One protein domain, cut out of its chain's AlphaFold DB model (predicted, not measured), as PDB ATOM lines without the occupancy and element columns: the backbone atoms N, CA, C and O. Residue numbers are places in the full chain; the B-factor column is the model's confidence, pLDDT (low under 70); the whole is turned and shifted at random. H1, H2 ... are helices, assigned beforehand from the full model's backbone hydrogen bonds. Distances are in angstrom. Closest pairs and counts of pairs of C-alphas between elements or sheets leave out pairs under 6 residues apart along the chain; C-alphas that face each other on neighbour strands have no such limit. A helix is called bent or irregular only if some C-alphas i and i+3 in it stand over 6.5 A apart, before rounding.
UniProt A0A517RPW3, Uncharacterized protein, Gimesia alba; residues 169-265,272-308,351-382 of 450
ATOM      1  N   VAL A 169      44.103   3.588  -9.186       91.25
ATOM      2  CA  VAL A 169      43.233   4.327 -10.106       91.25
ATOM      3  C   VAL A 169      44.085   5.221 -11.001       91.25
ATOM      4  O   VAL A 169      44.642   6.236 -10.572       91.25
ATOM      5  N   ASN A 170      44.162   4.861 -12.282       87.31
ATOM      6  CA  ASN A 170      44.907   5.623 -13.275       87.31
ATOM      7  C   ASN A 170      44.004   6.616 -14.023       87.31
ATOM      8  O   ASN A 170      43.279   6.249 -14.946       87.31
ATOM      9  N   PHE A 171      44.114   7.908 -13.697       83.44
ATOM     10  CA  PHE A 171      43.360   8.990 -14.355       83.44
ATOM     11  C   PHE A 171      43.626   9.152 -15.857       83.44
ATOM     12  O   PHE A 171      42.933   9.935 -16.516       83.44
ATOM     13  N   MET A 172      44.662   8.507 -16.399       79.56
ATOM     14  CA  MET A 172      44.946   8.513 -17.835       79.56
ATOM     15  C   MET A 172      44.127   7.474 -18.596       79.56
ATOM     16  O   MET A 172      43.902   7.658 -19.792       79.56
ATOM     17  N   GLU A 173      43.632   6.433 -17.926       84.81
ATOM     18  CA  GLU A 173      42.779   5.445 -18.578       84.81
ATOM     19  C   GLU A 173      41.425   6.066 -18.955       84.81
ATOM     20  O   GLU A 173      40.822   6.777 -18.142       84.81
ATOM     21  N   PRO A 174      40.898   5.786 -20.162       82.25
ATOM     22  CA  PRO A 174      39.633   6.350 -20.633       82.25
ATOM     23  C   PRO A 174      38.467   6.168 -19.656       82.25
ATOM     24  O   PRO A 174      37.715   7.112 -19.424       82.25
ATOM     25  N   ARG A 175      38.375   4.991 -19.027       85.19
ATOM     26  CA  ARG A 175      37.315   4.651 -18.070       85.19
ATOM     27  C   ARG A 175      37.319   5.513 -16.805       85.19
ATOM     28  O   ARG A 175      36.283   5.628 -16.169       85.19
ATOM     29  N   TRP A 176      38.442   6.152 -16.468       88.88
ATOM     30  CA  TRP A 176      38.603   7.005 -15.283       88.88
ATOM     31  C   TRP A 176      38.581   8.506 -15.597       88.88
ATOM     32  O   TRP A 176      38.712   9.328 -14.689       88.88
ATOM     33  N   LYS A 177      38.395   8.905 -16.864       85.56
ATOM     34  CA  LYS A 177      38.385  10.325 -17.262       85.56
ATOM     35  C   LYS A 177      37.304  11.141 -16.550       85.56
ATOM     36  O   LYS A 177      37.517  12.332 -16.327       85.56
ATOM     37  N   PHE A 178      36.203  10.512 -16.132       85.44
ATOM     38  CA  PHE A 178      35.154  11.169 -15.349       85.44
ATOM     39  C   PHE A 178      35.662  11.730 -14.013       85.44
ATOM     40  O   PHE A 178      35.125  12.715 -13.523       85.44
ATOM     41  N   LEU A 179      36.746  11.189 -13.449       85.88
ATOM     42  CA  LEU A 179      37.341  11.719 -12.220       85.88
ATOM     43  C   LEU A 179      37.996  13.093 -12.399       85.88
ATOM     44  O   LEU A 179      38.274  13.757 -11.404       85.88
ATOM     45  N   ARG A 180      38.223  13.535 -13.643       84.19
ATOM     46  CA  ARG A 180      38.708  14.889 -13.959       84.19
ATOM     47  C   ARG A 180      37.600  15.940 -13.925       84.19
ATOM     48  O   ARG A 180      37.903  17.127 -14.034       84.19
ATOM     49  N   LEU A 181      36.338  15.517 -13.838       84.00
ATOM     50  CA  LEU A 181      35.222  16.426 -13.617       84.00
ATOM     51  C   LEU A 181      35.357  17.089 -12.243       84.00
ATOM     52  O   LEU A 181      36.034  16.572 -11.348       84.00
ATOM     53  N   SER A 182      34.710  18.244 -12.089       80.06
ATOM     54  CA  SER A 182      34.628  18.946 -10.809       80.06
ATOM     55  C   SER A 182      34.175  17.990  -9.704       80.06
ATOM     56  O   SER A 182      33.361  17.097  -9.937       80.06
ATOM     57  N   ARG A 183      34.733  18.156  -8.501       81.94
ATOM     58  CA  ARG A 183      34.330  17.339  -7.351       81.94
ATOM     59  C   ARG A 183      32.862  17.565  -7.052       81.94
ATOM     60  O   ARG A 183      32.379  18.695  -7.123       81.94
ATOM     61  N   THR A 184      32.193  16.485  -6.695       87.00
ATOM     62  CA  THR A 184      30.810  16.558  -6.262       87.00
ATOM     63  C   THR A 184      30.784  17.084  -4.831       87.00
ATOM     64  O   THR A 184      31.562  16.624  -3.992       87.00
ATOM     65  N   SER A 185      29.917  18.060  -4.537       90.62
ATOM     66  CA  SER A 185      29.706  18.481  -3.145       90.62
ATOM     67  C   SER A 185      29.193  17.281  -2.344       90.62
ATOM     68  O   SER A 185      28.262  16.622  -2.813       90.62
ATOM     69  N   PRO A 186      29.757  16.963  -1.168       92.12
ATOM     70  CA  PRO A 186      29.305  15.813  -0.390       92.12
ATOM     71  C   PRO A 186      27.831  15.936   0.020       92.12
ATOM     72  O   PRO A 186      27.132  14.930   0.068       92.12
ATOM     73  N   GLU A 187      27.338  17.154   0.251       94.31
ATOM     74  CA  GLU A 187      25.935  17.448   0.559       94.31
ATOM     75  C   GLU A 187      25.032  17.155  -0.641       94.31
ATOM     76  O   GLU A 187      24.061  16.417  -0.505       94.31
ATOM     77  N   LEU A 188      25.409  17.653  -1.823       95.19
ATOM     78  CA  LEU A 188      24.694  17.406  -3.076       95.19
ATOM     79  C   LEU A 188      24.627  15.908  -3.391       95.19
ATOM     80  O   LEU A 188      23.586  15.385  -3.776       95.19
ATOM     81  N   PHE A 189      25.741  15.196  -3.204       96.94
ATOM     82  CA  PHE A 189      25.773  13.753  -3.405       96.94
ATOM     83  C   PHE A 189      24.843  13.023  -2.428       96.94
ATOM     84  O   PHE A 189      24.069  12.169  -2.855       96.94
ATOM     85  N   LYS A 190      24.865  13.386  -1.138       96.88
ATOM     86  CA  LYS A 190      23.955  12.826  -0.126       96.88
ATOM     87  C   LYS A 190      22.490  13.097  -0.448       96.88
ATOM     88  O   LYS A 190      21.663  12.209  -0.265       96.88
ATOM     89  N   GLU A 191      22.168  14.291  -0.935       97.62
ATOM     90  CA  GLU A 191      20.811  14.647  -1.346       97.62
ATOM     91  C   GLU A 191      20.327  13.751  -2.493       97.62
ATOM     92  O   GLU A 191      19.258  13.150  -2.393       97.62
ATOM     93  N   VAL A 192      21.154  13.565  -3.527       97.50
ATOM     94  CA  VAL A 192      20.851  12.666  -4.652       97.50
ATOM     95  C   VAL A 192      20.700  11.213  -4.194       97.50
ATOM     96  O   VAL A 192      19.748  10.544  -4.597       97.50
ATOM     97  N   ILE A 193      21.579  10.721  -3.316       98.12
ATOM     98  CA  ILE A 193      21.439   9.383  -2.715       98.12
ATOM     99  C   ILE A 193      20.125   9.272  -1.931       98.12
ATOM    100  O   ILE A 193      19.445   8.256  -2.035       98.12
ATOM    101  N   GLY A 194      19.719  10.320  -1.211       97.94
ATOM    102  CA  GLY A 194      18.445  10.368  -0.494       97.94
ATOM    103  C   GLY A 194      17.217  10.351  -1.411       97.94
ATOM    104  O   GLY A 194      16.209   9.744  -1.057       97.94
ATOM    105  N   ILE A 195      17.289  10.974  -2.592       97.88
ATOM    106  CA  ILE A 195      16.236  10.880  -3.620       97.88
ATOM    107  C   ILE A 195      16.127   9.438  -4.128       97.88
ATOM    108  O   ILE A 195      15.025   8.890  -4.182       97.88
ATOM    109  N   ILE A 196      17.264   8.804  -4.438       97.00
ATOM    110  CA  ILE A 196      17.297   7.403  -4.880       97.00
ATOM    111  C   ILE A 196      16.722   6.497  -3.792       97.00
ATOM    112  O   ILE A 196      15.839   5.700  -4.091       97.00
ATOM    113  N   GLU A 197      17.155   6.654  -2.540       97.50
ATOM    114  CA  GLU A 197      16.670   5.866  -1.405       97.50
ATOM    115  C   GLU A 197      15.144   5.958  -1.254       97.50
ATOM    116  O   GLU A 197      14.472   4.932  -1.177       97.50
ATOM    117  N   LYS A 198      14.583   7.174  -1.273       97.19
ATOM    118  CA  LYS A 198      13.132   7.408  -1.153       97.19
ATOM    119  C   LYS A 198      12.327   6.845  -2.323       97.19
ATOM    120  O   LYS A 198      11.132   6.618  -2.174       97.19
ATOM    121  N   SER A 199      12.959   6.661  -3.481       95.81
ATOM    122  CA  SER A 199      12.307   6.113  -4.673       95.81
ATOM    123  C   SER A 199      12.238   4.584  -4.699       95.81
ATOM    124  O   SER A 199      11.600   4.015  -5.587       95.81
ATOM    125  N   LEU A 200      12.902   3.906  -3.756       95.31
ATOM    126  CA  LEU A 200      12.896   2.451  -3.692       95.31
ATOM    127  C   LEU A 200      11.531   1.918  -3.225       95.31
ATOM    128  O   LEU A 200      10.890   2.527  -2.371       95.31
ATOM    129  N   PRO A 201      11.078   0.765  -3.755       93.94
ATOM    130  CA  PRO A 201       9.755   0.206  -3.455       93.94
ATOM    131  C   PRO A 201       9.598  -0.285  -2.007       93.94
ATOM    132  O   PRO A 201       8.484  -0.563  -1.574       93.94
ATOM    133  N   GLY A 202      10.695  -0.408  -1.261       93.94
ATOM    134  CA  GLY A 202      10.701  -0.810   0.141       93.94
ATOM    135  C   GLY A 202      11.859  -0.160   0.901       93.94
ATOM    136  O   GLY A 202      12.763   0.405   0.278       93.94
ATOM    137  N   PRO A 203      11.842  -0.226   2.244       95.69
ATOM    138  CA  PRO A 203      12.910   0.331   3.062       95.69
ATOM    139  C   PRO A 203      14.243  -0.361   2.759       95.69
ATOM    140  O   PRO A 203      14.312  -1.583   2.625       95.69
ATOM    141  N   VAL A 204      15.317   0.426   2.683       97.12
ATOM    142  CA  VAL A 204      16.671  -0.108   2.511       97.12
ATOM    143  C   VAL A 204      17.087  -0.857   3.774       97.12
ATOM    144  O   VAL A 204      17.077  -0.302   4.874       97.12
ATOM    145  N   ASN A 205      17.467  -2.125   3.615       97.19
ATOM    146  CA  ASN A 205      17.970  -2.940   4.712       97.19
ATOM    147  C   ASN A 205      19.451  -2.626   4.959       97.19
ATOM    148  O   ASN A 205      20.329  -3.100   4.236       97.19
ATOM    149  N   TYR A 206      19.729  -1.809   5.972       97.19
ATOM    150  CA  TYR A 206      21.096  -1.480   6.358       97.19
ATOM    151  C   TYR A 206      21.679  -2.555   7.282       97.19
ATOM    152  O   TYR A 206      21.028  -2.935   8.254       97.19
ATOM    153  N   PRO A 207      22.936  -2.992   7.069       96.00
ATOM    154  CA  PRO A 207      23.573  -3.987   7.934       96.00
ATOM    155  C   PRO A 207      23.829  -3.462   9.355       96.00
ATOM    156  O   PRO A 207      24.025  -4.243  10.282       96.00
ATOM    157  N   ARG A 208      23.879  -2.135   9.525       96.56
ATOM    158  CA  ARG A 208      24.086  -1.434  10.796       96.56
ATOM    159  C   ARG A 208      23.209  -0.175  10.842       96.56
ATOM    160  O   ARG A 208      22.823   0.324   9.786       96.56
ATOM    161  N   PRO A 209      22.914   0.380  12.029       96.81
ATOM    162  CA  PRO A 209      22.227   1.665  12.142       96.81
ATOM    163  C   PRO A 209      22.947   2.775  11.360       96.81
ATOM    164  O   PRO A 209      24.173   2.878  11.426       96.81
ATOM    165  N   LYS A 210      22.200   3.638  10.651       94.81
ATOM    166  CA  LYS A 210      22.777   4.694   9.787       94.81
ATOM    167  C   LYS A 210      23.801   5.577  10.510       94.81
ATOM    168  O   LYS A 210      24.830   5.914   9.943       94.81
ATOM    169  N   ASN A 211      23.560   5.910  11.778       94.62
ATOM    170  CA  ASN A 211      24.458   6.737  12.591       94.62
ATOM    171  C   ASN A 211      25.818   6.081  12.906       94.62
ATOM    172  O   ASN A 211      26.726   6.775  13.354       94.62
ATOM    173  N   GLN A 212      25.964   4.774  12.685       96.12
ATOM    174  CA  GLN A 212      27.208   4.024  12.886       96.12
ATOM    175  C   GLN A 212      27.933   3.711  11.569       96.12
ATOM    176  O   GLN A 212      29.015   3.124  11.585       96.12
ATOM    177  N   MET A 213      27.340   4.054  10.425       96.75
ATOM    178  CA  MET A 213      27.891   3.756   9.106       96.75
ATOM    179  C   MET A 213      28.602   4.970   8.522       96.75
ATOM    180  O   MET A 213      28.142   6.102   8.679       96.75
ATOM    181  N   SER A 214      29.691   4.725   7.793       95.75
ATOM    182  CA  SER A 214      30.326   5.780   7.006       95.75
ATOM    183  C   SER A 214      29.403   6.240   5.872       95.75
ATOM    184  O   SER A 214      28.542   5.490   5.408       95.75
ATOM    185  N   ASP A 215      29.600   7.470   5.395       96.06
ATOM    186  CA  ASP A 215      28.835   8.003   4.261       96.06
ATOM    187  C   ASP A 215      28.982   7.132   2.996       96.06
ATOM    188  O   ASP A 215      28.026   6.981   2.231       96.06
ATOM    189  N   LEU A 216      30.167   6.536   2.799       97.25
ATOM    190  CA  LEU A 216      30.447   5.607   1.705       97.25
ATOM    191  C   LEU A 216      29.614   4.331   1.838       97.25
ATOM    192  O   LEU A 216      28.938   3.951   0.884       97.25
ATOM    193  N   ASP A 217      29.615   3.706   3.019       96.75
ATOM    194  CA  ASP A 217      28.866   2.467   3.254       96.75
ATOM    195  C   ASP A 217      27.360   2.694   3.063       96.75
ATOM    196  O   ASP A 217      26.678   1.877   2.447       96.75
ATOM    197  N   GLN A 218      26.832   3.823   3.550       97.56
ATOM    198  CA  GLN A 218      25.421   4.174   3.363       97.56
ATOM    199  C   GLN A 218      25.073   4.315   1.877       97.56
ATOM    200  O   GLN A 218      24.068   3.766   1.424       97.56
ATOM    201  N   SER A 219      25.919   5.015   1.115       97.81
ATOM    202  CA  SER A 219      25.704   5.249  -0.317       97.81
ATOM    203  C   SER A 219      25.820   3.954  -1.127       97.81
ATOM    204  O   SER A 219      25.018   3.725  -2.033       97.81
ATOM    205  N   LEU A 220      26.771   3.079  -0.778       97.56
ATOM    206  CA  LEU A 220      26.929   1.763  -1.397       97.56
ATOM    207  C   LEU A 220      25.703   0.882  -1.174       97.56
ATOM    208  O   LEU A 220      25.194   0.327  -2.143       97.56
ATOM    209  N   VAL A 221      25.194   0.798   0.059       97.69
ATOM    210  CA  VAL A 221      24.005  -0.013   0.364       97.69
ATOM    211  C   VAL A 221      22.796   0.479  -0.432       97.69
ATOM    212  O   VAL A 221      22.148  -0.323  -1.098       97.69
ATOM    213  N   VAL A 222      22.533   1.794  -0.455       97.56
ATOM    214  CA  VAL A 222      21.410   2.363  -1.224       97.56
ATOM    215  C   VAL A 222      21.522   2.021  -2.710       97.56
ATOM    216  O   VAL A 222      20.558   1.544  -3.308       97.56
ATOM    217  N   LEU A 223      22.694   2.233  -3.316       97.06
ATOM    218  CA  LEU A 223      22.884   1.978  -4.745       97.06
ATOM    219  C   LEU A 223      22.846   0.484  -5.078       97.06
ATOM    220  O   LEU A 223      22.276   0.109  -6.099       97.06
ATOM    221  N   GLN A 224      23.394  -0.384  -4.227       95.94
ATOM    222  CA  GLN A 224      23.300  -1.834  -4.403       95.94
ATOM    223  C   GLN A 224      21.848  -2.313  -4.323       95.94
ATOM    224  O   GLN A 224      21.422  -3.069  -5.196       95.94
ATOM    225  N   THR A 225      21.067  -1.843  -3.344       96.00
ATOM    226  CA  THR A 225      19.633  -2.155  -3.247       96.00
ATOM    227  C   THR A 225      18.885  -1.659  -4.479       96.00
ATOM    228  O   THR A 225      18.104  -2.405  -5.066       96.00
ATOM    229  N   ALA A 226      19.166  -0.438  -4.934       94.44
ATOM    230  CA  ALA A 226      18.535   0.109  -6.127       94.44
ATOM    231  C   ALA A 226      18.831  -0.720  -7.389       94.44
ATOM    232  O   ALA A 226      17.938  -0.988  -8.190       94.44
ATOM    233  N   LEU A 227      20.068  -1.200  -7.529       91.62
ATOM    234  CA  LEU A 227      20.477  -2.080  -8.621       91.62
ATOM    235  C   LEU A 227      19.891  -3.495  -8.508       91.62
ATOM    236  O   LEU A 227      19.638  -4.129  -9.530       91.62
ATOM    237  N   GLN A 228      19.665  -4.011  -7.298       91.88
ATOM    238  CA  GLN A 228      18.969  -5.286  -7.090       91.88
ATOM    239  C   GLN A 228      17.496  -5.185  -7.490       91.88
ATOM    240  O   GLN A 228      17.012  -6.046  -8.220       91.88
ATOM    241  N   VAL A 229      16.816  -4.105  -7.086       90.69
ATOM    242  CA  VAL A 229      15.442  -3.805  -7.517       90.69
ATOM    243  C   VAL A 229      15.374  -3.701  -9.038       90.69
ATOM    244  O   VAL A 229      14.477  -4.282  -9.643       90.69
ATOM    245  N   LYS A 230      16.355  -3.037  -9.667       87.75
ATOM    246  CA  LYS A 230      16.469  -2.994 -11.129       87.75
ATOM    247  C   LYS A 230      16.542  -4.401 -11.728       87.75
ATOM    248  O   LYS A 230      15.728  -4.727 -12.577       87.75
ATOM    249  N   LYS A 231      17.458  -5.257 -11.257       87.06
ATOM    250  CA  LYS A 231      17.609  -6.631 -11.778       87.06
ATOM    251  C   LYS A 231      16.333  -7.469 -11.649       87.06
ATOM    252  O   LYS A 231      16.111  -8.335 -12.480       87.06
ATOM    253  N   GLN A 232      15.524  -7.232 -10.617       86.38
ATOM    254  CA  GLN A 232      14.238  -7.915 -10.430       86.38
ATOM    255  C   GLN A 232      13.142  -7.385 -11.367       86.38
ATOM    256  O   GLN A 232      12.215  -8.118 -11.688       86.38
ATOM    257  N   GLN A 233      13.232  -6.121 -11.793       79.00
ATOM    258  CA  GLN A 233      12.275  -5.474 -12.701       79.00
ATOM    259  C   GLN A 233      12.662  -5.613 -14.184       79.00
ATOM    260  O   GLN A 233      11.785  -5.586 -15.045       79.00
ATOM    261  N   ASP A 234      13.954  -5.793 -14.479       62.31
ATOM    262  CA  ASP A 234      14.524  -5.946 -15.828       62.31
ATOM    263  C   ASP A 234      13.990  -7.184 -16.586       62.31
ATOM    264  O   ASP A 234      14.230  -7.290 -17.786       62.31
ATOM    265  N   ASP A 235      13.237  -8.083 -15.936       54.34
ATOM    266  CA  ASP A 235      12.631  -9.265 -16.572       54.34
ATOM    267  C   ASP A 235      11.321  -8.963 -17.328       54.34
ATOM    268  O   ASP A 235      10.788  -9.840 -18.001       54.34
ATOM    269  N   VAL A 236      10.787  -7.734 -17.242       54.06
ATOM    270  CA  VAL A 236       9.496  -7.405 -17.879       54.06
ATOM    271  C   VAL A 236       9.602  -6.382 -19.016       54.06
ATOM    272  O   VAL A 236       8.904  -6.574 -20.000       54.06
ATOM    273  N   ASP A 237      10.487  -5.371 -18.979       50.81
ATOM    274  CA  ASP A 237      10.459  -4.301 -20.013       50.81
ATOM    275  C   ASP A 237      11.794  -3.575 -20.298       50.81
ATOM    276  O   ASP A 237      11.809  -2.525 -20.944       50.81
ATOM    277  N   GLY A 238      12.940  -4.071 -19.812       54.75
ATOM    278  CA  GLY A 238      14.215  -3.344 -19.965       54.75
ATOM    279  C   GLY A 238      14.173  -1.930 -19.367       54.75
ATOM    280  O   GLY A 238      14.811  -1.011 -19.885       54.75
ATOM    281  N   ALA A 239      13.370  -1.749 -18.313       53.81
ATOM    282  CA  ALA A 239      13.023  -0.452 -17.764       53.81
ATOM    283  C   ALA A 239      14.274   0.323 -17.323       53.81
ATOM    284  O   ALA A 239      15.049  -0.092 -16.456       53.81
ATOM    285  N   ASP A 240      14.447   1.498 -17.924       70.56
ATOM    286  CA  ASP A 240      15.519   2.428 -17.612       70.56
ATOM    287  C   ASP A 240      15.473   2.820 -16.128       70.56
ATOM    288  O   ASP A 240      14.620   3.591 -15.693       70.56
ATOM    289  N   TRP A 241      16.387   2.270 -15.327       79.00
ATOM    290  CA  TRP A 241      16.630   2.721 -13.958       79.00
ATOM    291  C   TRP A 241      17.686   3.837 -13.944       79.00
ATOM    292  O   TRP A 241      18.740   3.658 -14.571       79.00
ATOM    293  N   PRO A 242      17.482   4.925 -13.170       88.19
ATOM    294  CA  PRO A 242      16.307   5.213 -12.332       88.19
ATOM    295  C   PRO A 242      15.056   5.574 -13.147       88.19
ATOM    296  O   PRO A 242      15.177   6.043 -14.275       88.19
ATOM    297  N   ARG A 243      13.864   5.419 -12.544       88.69
ATOM    298  CA  ARG A 243      12.586   5.798 -13.176       88.69
ATOM    299  C   ARG A 243      12.602   7.266 -13.641       88.69
ATOM    300  O   ARG A 243      13.257   8.083 -12.985       88.69
ATOM    301  N   PRO A 244      11.866   7.633 -14.706       89.75
ATOM    302  CA  PRO A 244      11.866   8.993 -15.251       89.75
ATOM    303  C   PRO A 244      11.608  10.086 -14.203       89.75
ATOM    304  O   PRO A 244      12.314  11.088 -14.177       89.75
ATOM    305  N   GLU A 245      10.687   9.855 -13.265       92.38
ATOM    306  CA  GLU A 245      10.346  10.831 -12.223       92.38
ATOM    307  C   GLU A 245      11.513  11.068 -11.253       92.38
ATOM    308  O   GLU A 245      11.696  12.167 -10.730       92.38
ATOM    309  N   VAL A 246      12.315  10.030 -11.007       94.12
ATOM    310  CA  VAL A 246      13.517  10.095 -10.164       94.12
ATOM    311  C   VAL A 246      14.631  10.826 -10.908       94.12
ATOM    312  O   VAL A 246      15.322  11.652 -10.316       94.12
ATOM    313  N   VAL A 247      14.779  10.563 -12.210       93.00
ATOM    314  CA  VAL A 247      15.719  11.279 -13.084       93.00
ATOM    315  C   VAL A 247      15.423  12.779 -13.072       93.00
ATOM    316  O   VAL A 247      16.346  13.568 -12.877       93.00
ATOM    317  N   ASP A 248      14.156  13.174 -13.194       93.56
ATOM    318  CA  ASP A 248      13.751  14.584 -13.183       93.56
ATOM    319  C   ASP A 248      14.018  15.260 -11.829       93.56
ATOM    320  O   ASP A 248      14.510  16.390 -11.785       93.56
ATOM    321  N   GLN A 249      13.762  14.565 -10.714       96.25
ATOM    322  CA  GLN A 249      14.079  15.073  -9.372       96.25
ATOM    323  C   GLN A 249      15.582  15.277  -9.173       96.25
ATOM    324  O   GLN A 249      16.001  16.326  -8.682       96.25
ATOM    325  N   ILE A 250      16.396  14.296  -9.575       96.00
ATOM    326  CA  ILE A 250      17.856  14.396  -9.489       96.00
ATOM    327  C   ILE A 250      18.346  15.540 -10.376       96.00
ATOM    328  O   ILE A 250      19.124  16.370  -9.914       96.00
ATOM    329  N   GLN A 251      17.872  15.629 -11.622       93.25
ATOM    330  CA  GLN A 251      18.300  16.674 -12.549       93.25
ATOM    331  C   GLN A 251      17.972  18.067 -12.016       93.25
ATOM    332  O   GLN A 251      18.826  18.945 -12.081       93.25
ATOM    333  N   LYS A 252      16.784  18.255 -11.432       95.00
ATOM    334  CA  LYS A 252      16.411  19.522 -10.798       95.00
ATOM    335  C   LYS A 252      17.413  19.924  -9.712       95.00
ATOM    336  O   LYS A 252      17.904  21.046  -9.724       95.00
ATOM    337  N   VAL A 253      17.774  18.995  -8.826       95.75
ATOM    338  CA  VAL A 253      18.758  19.242  -7.759       95.75
ATOM    339  C   VAL A 253      20.150  19.550  -8.325       95.75
ATOM    340  O   VAL A 253      20.843  20.433  -7.814       95.75
ATOM    341  N   LEU A 254      20.566  18.871  -9.396       92.94
ATOM    342  CA  LEU A 254      21.836  19.155 -10.073       92.94
ATOM    343  C   LEU A 254      21.843  20.542 -10.731       92.94
ATOM    344  O   LEU A 254      22.830  21.270 -10.590       92.94
ATOM    345  N   ASP A 255      20.755  20.918 -11.400       90.06
ATOM    346  CA  ASP A 255      20.595  22.214 -12.065       90.06
ATOM    347  C   ASP A 255      20.589  23.362 -11.037       90.06
ATOM    348  O   ASP A 255      21.322  24.341 -11.207       90.06
ATOM    349  N   ASP A 256      19.855  23.206  -9.927       90.56
ATOM    350  CA  ASP A 256      19.781  24.183  -8.828       90.56
ATOM    351  C   ASP A 256      21.158  24.427  -8.180       90.56
ATOM    352  O   ASP A 256      21.481  25.543  -7.766       90.56
ATOM    353  N   ASN A 257      22.014  23.400  -8.152       89.31
ATOM    354  CA  ASN A 257      23.381  23.478  -7.632       89.31
ATOM    355  C   ASN A 257      24.431  23.822  -8.704       89.31
ATOM    356  O   ASN A 257      25.633  23.746  -8.435       89.31
ATOM    357  N   GLN A 258      24.000  24.199  -9.915       86.38
ATOM    358  CA  GLN A 258      24.867  24.523 -11.053       86.38
ATOM    359  C   GLN A 258      25.884  23.414 -11.371       86.38
ATOM    360  O   GLN A 258      26.995  23.678 -11.850       86.38
ATOM    361  N   TYR A 259      25.528  22.155 -11.106       84.44
ATOM    362  CA  TYR A 259      26.375  21.029 -11.452       84.44
ATOM    363  C   TYR A 259      26.316  20.815 -12.964       84.44
ATOM    364  O   TYR A 259      25.407  20.188 -13.502       84.44
ATOM    365  N   PHE A 260      27.307  21.356 -13.668       76.31
ATOM    366  CA  PHE A 260      27.384  21.266 -15.118       76.31
ATOM    367  C   PHE A 260      28.598  20.449 -15.558       76.31
ATOM    368  O   PHE A 260      29.734  20.750 -15.186       76.31
ATOM    369  N   ILE A 261      28.373  19.441 -16.409       76.69
ATOM    370  CA  ILE A 261      29.449  18.742 -17.122       76.69
ATOM    371  C   ILE A 261      29.826  19.602 -18.347       76.69
ATOM    372  O   ILE A 261      29.061  19.619 -19.315       76.69
ATOM    373  N   PRO A 262      30.988  20.298 -18.359       60.09
ATOM    374  CA  PRO A 262      31.236  21.497 -19.180       60.09
ATOM    375  C   PRO A 262      31.130  21.419 -20.713       60.09
ATOM    376  O   PRO A 262      31.442  22.404 -21.373       60.09
ATOM    377  N   ARG A 263      30.776  20.290 -21.337       55.78
ATOM    378  CA  ARG A 263      30.947  20.106 -22.797       55.78
ATOM    379  C   ARG A 263      29.877  19.312 -23.521       55.78
ATOM    380  O   ARG A 263      30.042  18.958 -24.684       55.78
ATOM    381  N   LEU A 264      28.769  19.063 -22.857       56.00
ATOM    382  CA  LEU A 264      27.744  18.184 -23.390       56.00
ATOM    383  C   LEU A 264      26.654  18.936 -24.193       56.00
ATOM    384  O   LEU A 264      25.838  18.305 -24.856       56.00
ATOM    385  N   GLY A 265      26.664  20.280 -24.199       49.22
ATOM    386  CA  GLY A 265      25.467  21.079 -24.510       49.22
ATOM    387  C   GLY A 265      25.462  22.034 -25.713       49.22
ATOM    388  O   GLY A 265      24.422  22.639 -25.946       49.22
ATOM    389  N   ALA A 272      19.342  17.752 -31.155       66.00
ATOM    390  CA  ALA A 272      19.875  18.077 -29.839       66.00
ATOM    391  C   ALA A 272      18.878  17.800 -28.710       66.00
ATOM    392  O   ALA A 272      19.323  17.559 -27.597       66.00
ATOM    393  N   GLU A 273      17.564  17.818 -28.957       67.50
ATOM    394  CA  GLU A 273      16.563  17.550 -27.910       67.50
ATOM    395  C   GLU A 273      16.484  16.071 -27.534       67.50
ATOM    396  O   GLU A 273      16.595  15.752 -26.353       67.50
ATOM    397  N   ALA A 274      16.410  15.166 -28.516       69.94
ATOM    398  CA  ALA A 274      16.511  13.728 -28.252       69.94
ATOM    399  C   ALA A 274      17.835  13.398 -27.541       69.94
ATOM    400  O   ALA A 274      17.853  12.743 -26.503       69.94
ATOM    401  N   PHE A 275      18.934  13.989 -28.025       72.12
ATOM    402  CA  PHE A 275      20.246  13.831 -27.408       72.12
ATOM    403  C   PHE A 275      20.291  14.389 -25.977       72.12
ATOM    404  O   PHE A 275      20.946  13.795 -25.133       72.12
ATOM    405  N   ARG A 276      19.583  15.486 -25.659       74.81
ATOM    406  CA  ARG A 276      19.518  16.065 -24.301       74.81
ATOM    407  C   ARG A 276      18.881  15.119 -23.287       74.81
ATOM    408  O   ARG A 276      19.377  15.060 -22.164       74.81
ATOM    409  N   ASN A 277      17.818  14.408 -23.655       77.50
ATOM    410  CA  ASN A 277      17.161  13.464 -22.746       77.50
ATOM    411  C   ASN A 277      18.070  12.271 -22.441       77.50
ATOM    412  O   ASN A 277      18.283  11.947 -21.270       77.50
ATOM    413  N   ASP A 278      18.700  11.709 -23.473       79.75
ATOM    414  CA  ASP A 278      19.703  10.654 -23.306       79.75
ATOM    415  C   ASP A 278      20.873  11.154 -22.457       79.75
ATOM    416  O   ASP A 278      21.325  10.488 -21.529       79.75
ATOM    417  N   LEU A 279      21.317  12.385 -22.699       81.81
ATOM    418  CA  LEU A 279      22.373  13.021 -21.931       81.81
ATOM    419  C   LEU A 279      22.066  13.148 -20.446       81.81
ATOM    420  O   LEU A 279      22.939  12.856 -19.638       81.81
ATOM    421  N   ARG A 280      20.871  13.632 -20.087       84.81
ATOM    422  CA  ARG A 280      20.456  13.776 -18.684       84.81
ATOM    423  C   ARG A 280      20.533  12.426 -17.984       84.81
ATOM    424  O   ARG A 280      21.130  12.305 -16.917       84.81
ATOM    425  N   ARG A 281      20.049  11.382 -18.657       84.56
ATOM    426  CA  ARG A 281      20.150  10.004 -18.172       84.56
ATOM    427  C   ARG A 281      21.593   9.528 -18.052       84.56
ATOM    428  O   ARG A 281      21.906   8.860 -17.078       84.56
ATOM    429  N   MET A 282      22.491   9.911 -18.961       86.06
ATOM    430  CA  MET A 282      23.924   9.595 -18.852       86.06
ATOM    431  C   MET A 282      24.646  10.400 -17.760       86.06
ATOM    432  O   MET A 282      25.619   9.914 -17.182       86.06
ATOM    433  N   GLN A 283      24.206  11.625 -17.462       89.06
ATOM    434  CA  GLN A 283      24.823  12.478 -16.443       89.06
ATOM    435  C   GLN A 283      24.685  11.877 -15.044       89.06
ATOM    436  O   GLN A 283      25.631  11.967 -14.261       89.06
ATOM    437  N   ILE A 284      23.559  11.225 -14.746       92.69
ATOM    438  CA  ILE A 284      23.289  10.656 -13.422       92.69
ATOM    439  C   ILE A 284      24.297   9.550 -13.060       92.69
ATOM    440  O   ILE A 284      24.969   9.702 -12.043       92.69
ATOM    441  N   PRO A 285      24.520   8.489 -13.862       92.75
ATOM    442  CA  PRO A 285      25.549   7.493 -13.577       92.75
ATOM    443  C   PRO A 285      26.953   8.080 -13.430       92.75
ATOM    444  O   PRO A 285      27.713   7.632 -12.578       92.75
ATOM    445  N   ILE A 286      27.307   9.098 -14.226       92.06
ATOM    446  CA  ILE A 286      28.610   9.779 -14.120       92.06
ATOM    447  C   ILE A 286      28.722  10.528 -12.794       92.06
ATOM    448  O   ILE A 286      29.744  10.424 -12.116       92.06
ATOM    449  N   PHE A 287      27.684  11.282 -12.427       94.44
ATOM    450  CA  PHE A 287      27.600  11.984 -11.154       94.44
ATOM    451  C   PHE A 287      27.696  10.999  -9.985       94.44
ATOM    452  O   PHE A 287      28.483  11.215  -9.063       94.44
ATOM    453  N   LEU A 288      26.960   9.883 -10.061       96.12
ATOM    454  CA  LEU A 288      26.960   8.842  -9.040       96.12
ATOM    455  C   LEU A 288      28.332   8.183  -8.897       96.12
ATOM    456  O   LEU A 288      28.870   8.100  -7.794       96.12
ATOM    457  N   ALA A 289      28.943   7.794 -10.016       95.31
ATOM    458  CA  ALA A 289      30.289   7.236 -10.039       95.31
ATOM    459  C   ALA A 289      31.326   8.224  -9.486       95.31
ATOM    460  O   ALA A 289      32.208   7.840  -8.718       95.31
ATOM    461  N   LYS A 290      31.221   9.512  -9.842       94.44
ATOM    462  CA  LYS A 290      32.118  10.557  -9.337       94.44
ATOM    463  C   LYS A 290      31.973  10.745  -7.829       94.44
ATOM    464  O   LYS A 290      32.995  10.808  -7.148       94.44
ATOM    465  N   GLY A 291      30.743  10.819  -7.324       95.69
ATOM    466  CA  GLY A 291      30.462  11.004  -5.903       95.69
ATOM    467  C   GLY A 291      30.904   9.819  -5.046       95.69
ATOM    468  O   GLY A 291      31.546  10.026  -4.018       95.69
ATOM    469  N   LEU A 292      30.687   8.586  -5.517       97.06
ATOM    470  CA  LEU A 292      31.210   7.380  -4.866       97.06
ATOM    471  C   LEU A 292      32.732   7.387  -4.779       97.06
ATOM    472  O   LEU A 292      33.296   7.094  -3.727       97.06
ATOM    473  N   MET A 293      33.408   7.758  -5.868       95.62
ATOM    474  CA  MET A 293      34.858   7.885  -5.843       95.62
ATOM    475  C   MET A 293      35.282   9.012  -4.893       95.62
ATOM    476  O   MET A 293      36.153   8.795  -4.066       95.62
ATOM    477  N   ASP A 294      34.642  10.185  -4.896       94.12
ATOM    478  CA  ASP A 294      34.964  11.248  -3.929       94.12
ATOM    479  C   ASP A 294      34.822  10.788  -2.463       94.12
ATOM    480  O   ASP A 294      35.682  11.118  -1.635       94.12
ATOM    481  N   GLN A 295      33.788  10.005  -2.138       95.44
ATOM    482  CA  GLN A 295      33.613   9.402  -0.815       95.44
ATOM    483  C   GLN A 295      34.678   8.343  -0.510       95.44
ATOM    484  O   GLN A 295      35.253   8.377   0.576       95.44
ATOM    485  N   LEU A 296      35.008   7.461  -1.463       96.56
ATOM    486  CA  LEU A 296      36.083   6.471  -1.325       96.56
ATOM    487  C   LEU A 296      37.423   7.150  -1.039       96.56
ATOM    488  O   LEU A 296      38.090   6.823  -0.063       96.56
ATOM    489  N   PHE A 297      37.794   8.151  -1.837       94.69
ATOM    490  CA  PHE A 297      39.019   8.923  -1.633       94.69
ATOM    491  C   PHE A 297      39.047   9.599  -0.258       94.69
ATOM    492  O   PHE A 297      40.099   9.656   0.378       94.69
ATOM    493  N   SER A 298      37.904  10.106   0.208       92.38
ATOM    494  CA  SER A 298      37.792  10.741   1.525       92.38
ATOM    495  C   SER A 298      37.934   9.724   2.662       92.38
ATOM    496  O   SER A 298      38.676   9.987   3.606       92.38
ATOM    497  N   SER A 299      37.307   8.549   2.537       95.12
ATOM    498  CA  SER A 299      37.430   7.434   3.484       95.12
ATOM    499  C   SER A 299      38.878   6.956   3.589       95.12
ATOM    500  O   SER A 299      39.454   6.951   4.675       95.12
ATOM    501  N   VAL A 300      39.519   6.665   2.452       95.75
ATOM    502  CA  VAL A 300      40.928   6.243   2.414       95.75
ATOM    503  C   VAL A 300      41.836   7.314   3.007       95.75
ATOM    504  O   VAL A 300      42.709   7.012   3.813       95.75
ATOM    505  N   ARG A 301      41.621   8.591   2.673       93.50
ATOM    506  CA  ARG A 301      42.394   9.690   3.263       93.50
ATOM    507  C   ARG A 301      42.259   9.733   4.786       93.50
ATOM    508  O   ARG A 301      43.256   9.967   5.465       93.50
ATOM    509  N   GLN A 302      41.052   9.541   5.316       92.69
ATOM    510  CA  GLN A 302      40.819   9.514   6.757       92.69
ATOM    511  C   GLN A 302      41.586   8.361   7.413       92.69
ATOM    512  O   GLN A 302      42.258   8.588   8.417       92.69
ATOM    513  N   GLU A 303      41.576   7.167   6.822       94.75
ATOM    514  CA  GLU A 303      42.359   6.028   7.322       94.75
ATOM    515  C   GLU A 303      43.867   6.303   7.290       94.75
ATOM    516  O   GLU A 303      44.557   6.136   8.292       94.75
ATOM    517  N   LEU A 304      44.383   6.830   6.177       94.31
ATOM    518  CA  LEU A 304      45.803   7.175   6.043       94.31
ATOM    519  C   LEU A 304      46.234   8.300   6.993       94.31
ATOM    520  O   LEU A 304      47.398   8.375   7.384       94.31
ATOM    521  N   SER A 305      45.314   9.187   7.383       90.56
ATOM    522  CA  SER A 305      45.608  10.251   8.345       90.56
ATOM    523  C   SER A 305      45.848   9.729   9.765       90.56
ATOM    524  O   SER A 305      46.583  10.367  10.513       90.56
ATOM    525  N   GLN A 306      45.289   8.563  10.107       93.56
ATOM    526  CA  GLN A 306      45.465   7.920  11.415       93.56
ATOM    527  C   GLN A 306      46.815   7.207  11.539       93.56
ATOM    528  O   GLN A 306      47.317   7.027  12.645       93.56
ATOM    529  N   ILE A 307      47.423   6.829  10.415       95.62
ATOM    530  CA  ILE A 307      48.740   6.192  10.389       95.62
ATOM    531  C   ILE A 307      49.798   7.291  10.392       95.62
ATOM    532  O   ILE A 307      49.893   8.040   9.425       95.62
ATOM    533  N   ASN A 308      50.607   7.385  11.444       94.44
ATOM    534  CA  ASN A 308      51.741   8.307  11.513       94.44
ATOM    535  C   ASN A 308      53.041   7.502  11.581       94.44
ATOM    536  O   ASN A 308      53.384   7.022  12.660       94.44
ATOM    537  N   PRO A 351      50.131  -0.837   6.278       97.75
ATOM    538  CA  PRO A 351      49.789  -1.976   7.119       97.75
ATOM    539  C   PRO A 351      48.887  -2.964   6.360       97.75
ATOM    540  O   PRO A 351      47.952  -2.527   5.678       97.75
ATOM    541  N   PRO A 352      49.128  -4.284   6.459       97.12
ATOM    542  CA  PRO A 352      48.444  -5.274   5.627       97.12
ATOM    543  C   PRO A 352      46.924  -5.277   5.840       97.12
ATOM    544  O   PRO A 352      46.169  -5.450   4.885       97.12
ATOM    545  N   GLU A 353      46.468  -5.021   7.066       97.31
ATOM    546  CA  GLU A 353      45.045  -4.926   7.408       97.31
ATOM    547  C   GLU A 353      44.369  -3.731   6.725       97.31
ATOM    548  O   GLU A 353      43.325  -3.879   6.088       97.31
ATOM    549  N   VAL A 354      45.009  -2.561   6.790       96.75
ATOM    550  CA  VAL A 354      44.526  -1.332   6.148       96.75
ATOM    551  C   VAL A 354      44.542  -1.491   4.628       96.75
ATOM    552  O   VAL A 354      43.565  -1.161   3.962       96.75
ATOM    553  N   LYS A 355      45.600  -2.092   4.069       96.56
ATOM    554  CA  LYS A 355      45.684  -2.406   2.637       96.56
ATOM    555  C   LYS A 355      44.552  -3.321   2.183       96.56
ATOM    556  O   LYS A 355      43.908  -3.037   1.177       96.56
ATOM    557  N   LYS A 356      44.280  -4.398   2.926       97.38
ATOM    558  CA  LYS A 356      43.182  -5.327   2.626       97.38
ATOM    559  C   LYS A 356      41.834  -4.604   2.633       97.38
ATOM    560  O   LYS A 356      41.054  -4.786   1.702       97.38
ATOM    561  N   LYS A 357      41.587  -3.763   3.642       96.62
ATOM    562  CA  LYS A 357      40.353  -2.981   3.770       96.62
ATOM    563  C   LYS A 357      40.165  -1.998   2.611       96.62
ATOM    564  O   LYS A 357      39.112  -2.006   1.979       96.62
ATOM    565  N   ILE A 358      41.193  -1.210   2.290       96.81
ATOM    566  CA  ILE A 358      41.162  -0.247   1.178       96.81
ATOM    567  C   ILE A 358      40.937  -0.964  -0.152       96.81
ATOM    568  O   ILE A 358      40.113  -0.519  -0.948       96.81
ATOM    569  N   ASN A 359      41.619  -2.089  -0.384       96.50
ATOM    570  CA  ASN A 359      41.441  -2.879  -1.601       96.50
ATOM    571  C   ASN A 359      40.013  -3.413  -1.717       96.50
ATOM    572  O   ASN A 359      39.409  -3.292  -2.777       96.50
ATOM    573  N   GLN A 360      39.449  -3.941  -0.629       97.19
ATOM    574  CA  GLN A 360      38.068  -4.412  -0.616       97.19
ATOM    575  C   GLN A 360      37.086  -3.281  -0.956       97.19
ATOM    576  O   GLN A 360      36.307  -3.415  -1.897       97.19
ATOM    577  N   GLN A 361      37.168  -2.143  -0.259       96.56
ATOM    578  CA  GLN A 361      36.293  -0.992  -0.521       96.56
ATOM    579  C   GLN A 361      36.459  -0.457  -1.950       96.56
ATOM    580  O   GLN A 361      35.487  -0.109  -2.619       96.56
ATOM    581  N   SER A 362      37.701  -0.407  -2.433       96.62
ATOM    582  CA  SER A 362      38.032   0.009  -3.791       96.62
ATOM    583  C   SER A 362      37.389  -0.896  -4.838       96.62
ATOM    584  O   SER A 362      36.790  -0.393  -5.787       96.62
ATOM    585  N   GLU A 363      37.502  -2.215  -4.685       96.62
ATOM    586  CA  GLU A 363      36.930  -3.173  -5.632       96.62
ATOM    587  C   GLU A 363      35.400  -3.183  -5.591       96.62
ATOM    588  O   GLU A 363      34.768  -3.230  -6.646       96.62
ATOM    589  N   GLU A 364      34.785  -3.031  -4.415       96.62
ATOM    590  CA  GLU A 364      33.330  -2.876  -4.287       96.62
ATOM    591  C   GLU A 364      32.823  -1.640  -5.053       96.62
ATOM    592  O   GLU A 364      31.889  -1.740  -5.856       96.62
ATOM    593  N   VAL A 365      33.481  -0.486  -4.883       97.25
ATOM    594  CA  VAL A 365      33.141   0.758  -5.596       97.25
ATOM    595  C   VAL A 365      33.402   0.633  -7.101       97.25
ATOM    596  O   VAL A 365      32.533   0.975  -7.905       97.25
ATOM    597  N   LYS A 366      34.573   0.125  -7.509       95.19
ATOM    598  CA  LYS A 366      34.933  -0.093  -8.924       95.19
ATOM    599  C   LYS A 366      33.934  -1.014  -9.614       95.19
ATOM    600  O   LYS A 366      33.482  -0.704 -10.715       95.19
ATOM    601  N   SER A 367      33.589  -2.126  -8.969       95.44
ATOM    602  CA  SER A 367      32.629  -3.098  -9.483       95.44
ATOM    603  C   SER A 367      31.267  -2.446  -9.701       95.44
ATOM    604  O   SER A 367      30.735  -2.491 -10.811       95.44
ATOM    605  N   LEU A 368      30.749  -1.726  -8.700       95.38
ATOM    606  CA  LEU A 368      29.469  -1.032  -8.816       95.38
ATOM    607  C   LEU A 368      29.474   0.021  -9.939       95.38
ATOM    608  O   LEU A 368      28.520   0.109 -10.714       95.38
ATOM    609  N   ILE A 369      30.563   0.777 -10.090       94.19
ATOM    610  CA  ILE A 369      30.694   1.769 -11.163       94.19
ATOM    611  C   ILE A 369      30.720   1.096 -12.541       94.19
ATOM    612  O   ILE A 369      29.903   1.424 -13.400       94.19
ATOM    613  N   PHE A 370      31.637   0.158 -12.778       91.69
ATOM    614  CA  PHE A 370      31.875  -0.357 -14.129       91.69
ATOM    615  C   PHE A 370      30.911  -1.459 -14.551       91.69
ATOM    616  O   PHE A 370      30.551  -1.524 -15.724       91.69
ATOM    617  N   GLN A 371      30.486  -2.320 -13.628       90.69
ATOM    618  CA  GLN A 371      29.598  -3.438 -13.953       90.69
ATOM    619  C   GLN A 371      28.122  -3.039 -13.939       90.69
ATOM    620  O   GLN A 371      27.295  -3.744 -14.526       90.69
ATOM    621  N   HIS A 372      27.769  -1.951 -13.248       91.06
ATOM    622  CA  HIS A 372      26.372  -1.578 -13.045       91.06
ATOM    623  C   HIS A 372      26.056  -0.165 -13.528       91.06
ATOM    624  O   HIS A 372      25.250  -0.033 -14.444       91.06
ATOM    625  N   LEU A 373      26.700   0.875 -12.988       90.94
ATOM    626  CA  LEU A 373      26.371   2.256 -13.369       90.94
ATOM    627  C   LEU A 373      26.721   2.560 -14.831       90.94
ATOM    628  O   LEU A 373      25.964   3.237 -15.518       90.94
ATOM    629  N   PHE A 374      27.852   2.052 -15.321       89.94
ATOM    630  CA  PHE A 374      28.300   2.279 -16.697       89.94
ATOM    631  C   PHE A 374      27.900   1.170 -17.672       89.94
ATOM    632  O   PHE A 374      28.288   1.210 -18.841       89.94
ATOM    633  N   ARG A 375      27.104   0.188 -17.234       87.88
ATOM    634  CA  ARG A 375      26.638  -0.878 -18.121       87.88
ATOM    635  C   ARG A 375      25.732  -0.284 -19.204       87.88
ATOM    636  O   ARG A 375      24.692   0.281 -18.896       87.88
ATOM    637  N   GLY A 376      26.139  -0.430 -20.465       82.19
ATOM    638  CA  GLY A 376      25.414   0.113 -21.622       82.19
ATOM    639  C   GLY A 376      25.721   1.581 -21.943       82.19
ATOM    640  O   GLY A 376      25.238   2.083 -22.953       82.19
ATOM    641  N   LEU A 377      26.552   2.263 -21.146       83.38
ATOM    642  CA  LEU A 377      26.996   3.621 -21.459       83.38
ATOM    643  C   LEU A 377      28.217   3.593 -22.377       83.38
ATOM    644  O   LEU A 377      29.277   3.081 -22.007       83.38
ATOM    645  N   ASP A 378      28.114   4.231 -23.543       80.44
ATOM    646  CA  ASP A 378      29.287   4.492 -24.371       80.44
ATOM    647  C   ASP A 378      30.066   5.703 -23.832       80.44
ATOM    648  O   ASP A 378      29.887   6.852 -24.246       80.44
ATOM    649  N   LEU A 379      30.980   5.441 -22.892       79.44
ATOM    650  CA  LEU A 379      31.867   6.461 -22.319       79.44
ATOM    651  C   LEU A 379      32.731   7.173 -23.375       79.44
ATOM    652  O   LEU A 379      33.233   8.270 -23.104       79.44
ATOM    653  N   LYS A 380      32.909   6.602 -24.577       78.31
ATOM    654  CA  LYS A 380      33.645   7.267 -25.663       78.31
ATOM    655  C   LYS A 380      32.891   8.486 -26.192       78.31
ATOM    656  O   LYS A 380      33.545   9.451 -26.582       78.31
ATOM    657  N   LEU A 381      31.554   8.489 -26.144       73.81
ATOM    658  CA  LEU A 381      30.739   9.651 -26.525       73.81
ATOM    659  C   LEU A 381      30.961  10.839 -25.582       73.81
ATOM    660  O   LEU A 381      30.965  11.991 -26.013       73.81
ATOM    661  N   LEU A 382      31.180  10.554 -24.301       68.75
ATOM    662  CA  LEU A 382      31.364  11.556 -23.250       68.75
ATOM    663  C   LEU A 382      32.806  12.067 -23.192       68.75
ATOM    664  O   LEU A 382      33.053  13.244 -22.921       68.75
TER     665      LEU A 382
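AT A GLANCE: This is residues 169 to 265, 272 to 308 and 351 to 382 of the 450 residues of an uncharacterized protein of Gimesia alba (UniProt A0A517RPW3). What shape do these atoms make? One long helix, H5, runs through the middle with H6 side by side along it, and H3 slants past both. The pair H2 and H4, side by side, crosses H5 on another side, while short H1 crosses H5 elsewhere, with little H7 near it. What is the make-up? The printed part has 166 residues with seven named helices, H1 to H7 in chain order, and no named strand: the class is all helix. How large is it? It is compact, with a radius of gyration of the C-alphas of 16.3 A and spans of 54 by 38 by 30 A.

IN THESE COORDINATES: Where do the first helices lie? H1, residues 174 to 180, begins with C-alpha 174 at (39.633, 6.350, -20.633) and is irregular: C-alphas 175 and 178 are 7.4 A apart. H2 is residues 186 to 198, 18.2 A long; H3, residues 215 to 237, is 32.8 A long with a kink of 29 degrees near residue 231. And the later ones? H4 is residues 244 to 256, 18.3 A long, and H5, residues 272 to 306, is 49.6 A long with a kink of 31 degrees near residue 279. H6 is residues 352 to 373, 30.1 A long, and H7 is residues 379 to 382, with C-alpha 382 at (31.364, 11.556, -23.250).

HOW THE PARTS SIT: What touches the hub, H5? H1 touches residues 286 to 293 of H5 alone, about perpendicular at 74 degrees, closest at the C-alphas of Leu 179 and Lys 290, 6.1 A. H2 touches it at a steep tilt of 63 degrees, with the C-alphas of Phe 189 and Gly 291 closest at 6.0 A; H4 touches it too, with those of Val 247 and Arg 281 closest at 6.9 A. Which helices form a bundle? H3, H5 and H6 do, up and down, each running against the one before it; the closest C-alphas are those of Leu 216 and Gln 295, 5.5 A, for H3 and H5, and Pro 285 and Leu 373, 5.3 A, for H5 and H6. How does H2 meet H4? They touch at a shallow tilt of 19 degrees, opposite ways, with the C-alphas of Val 192 and Ile 250 closest at 5.9 A. What do the backbones show? Every O i to N i+4 pair is within hydrogen-bond range in H2, H4 and H6, against 16 of 19 in H3, 29 of 31 in H5 and 0 of 3 in H1, where 3 of 4 O i to N i+3 pairs are; H7 is too short for an O i to N i+4 pair.

THE WHOLE: Where is it cut? Residues 266 to 271 and 309 to 350 are not printed; the C-alphas of 265 and 272 are 8.3 A apart, those of 308 and 351 11.4 A. Which link is long? That from H2 to H3, with 16 residues. Where is confidence low? The pLDDT is under 70 at residues 234 to 239, 262 to 265, 272 to 274 and 382.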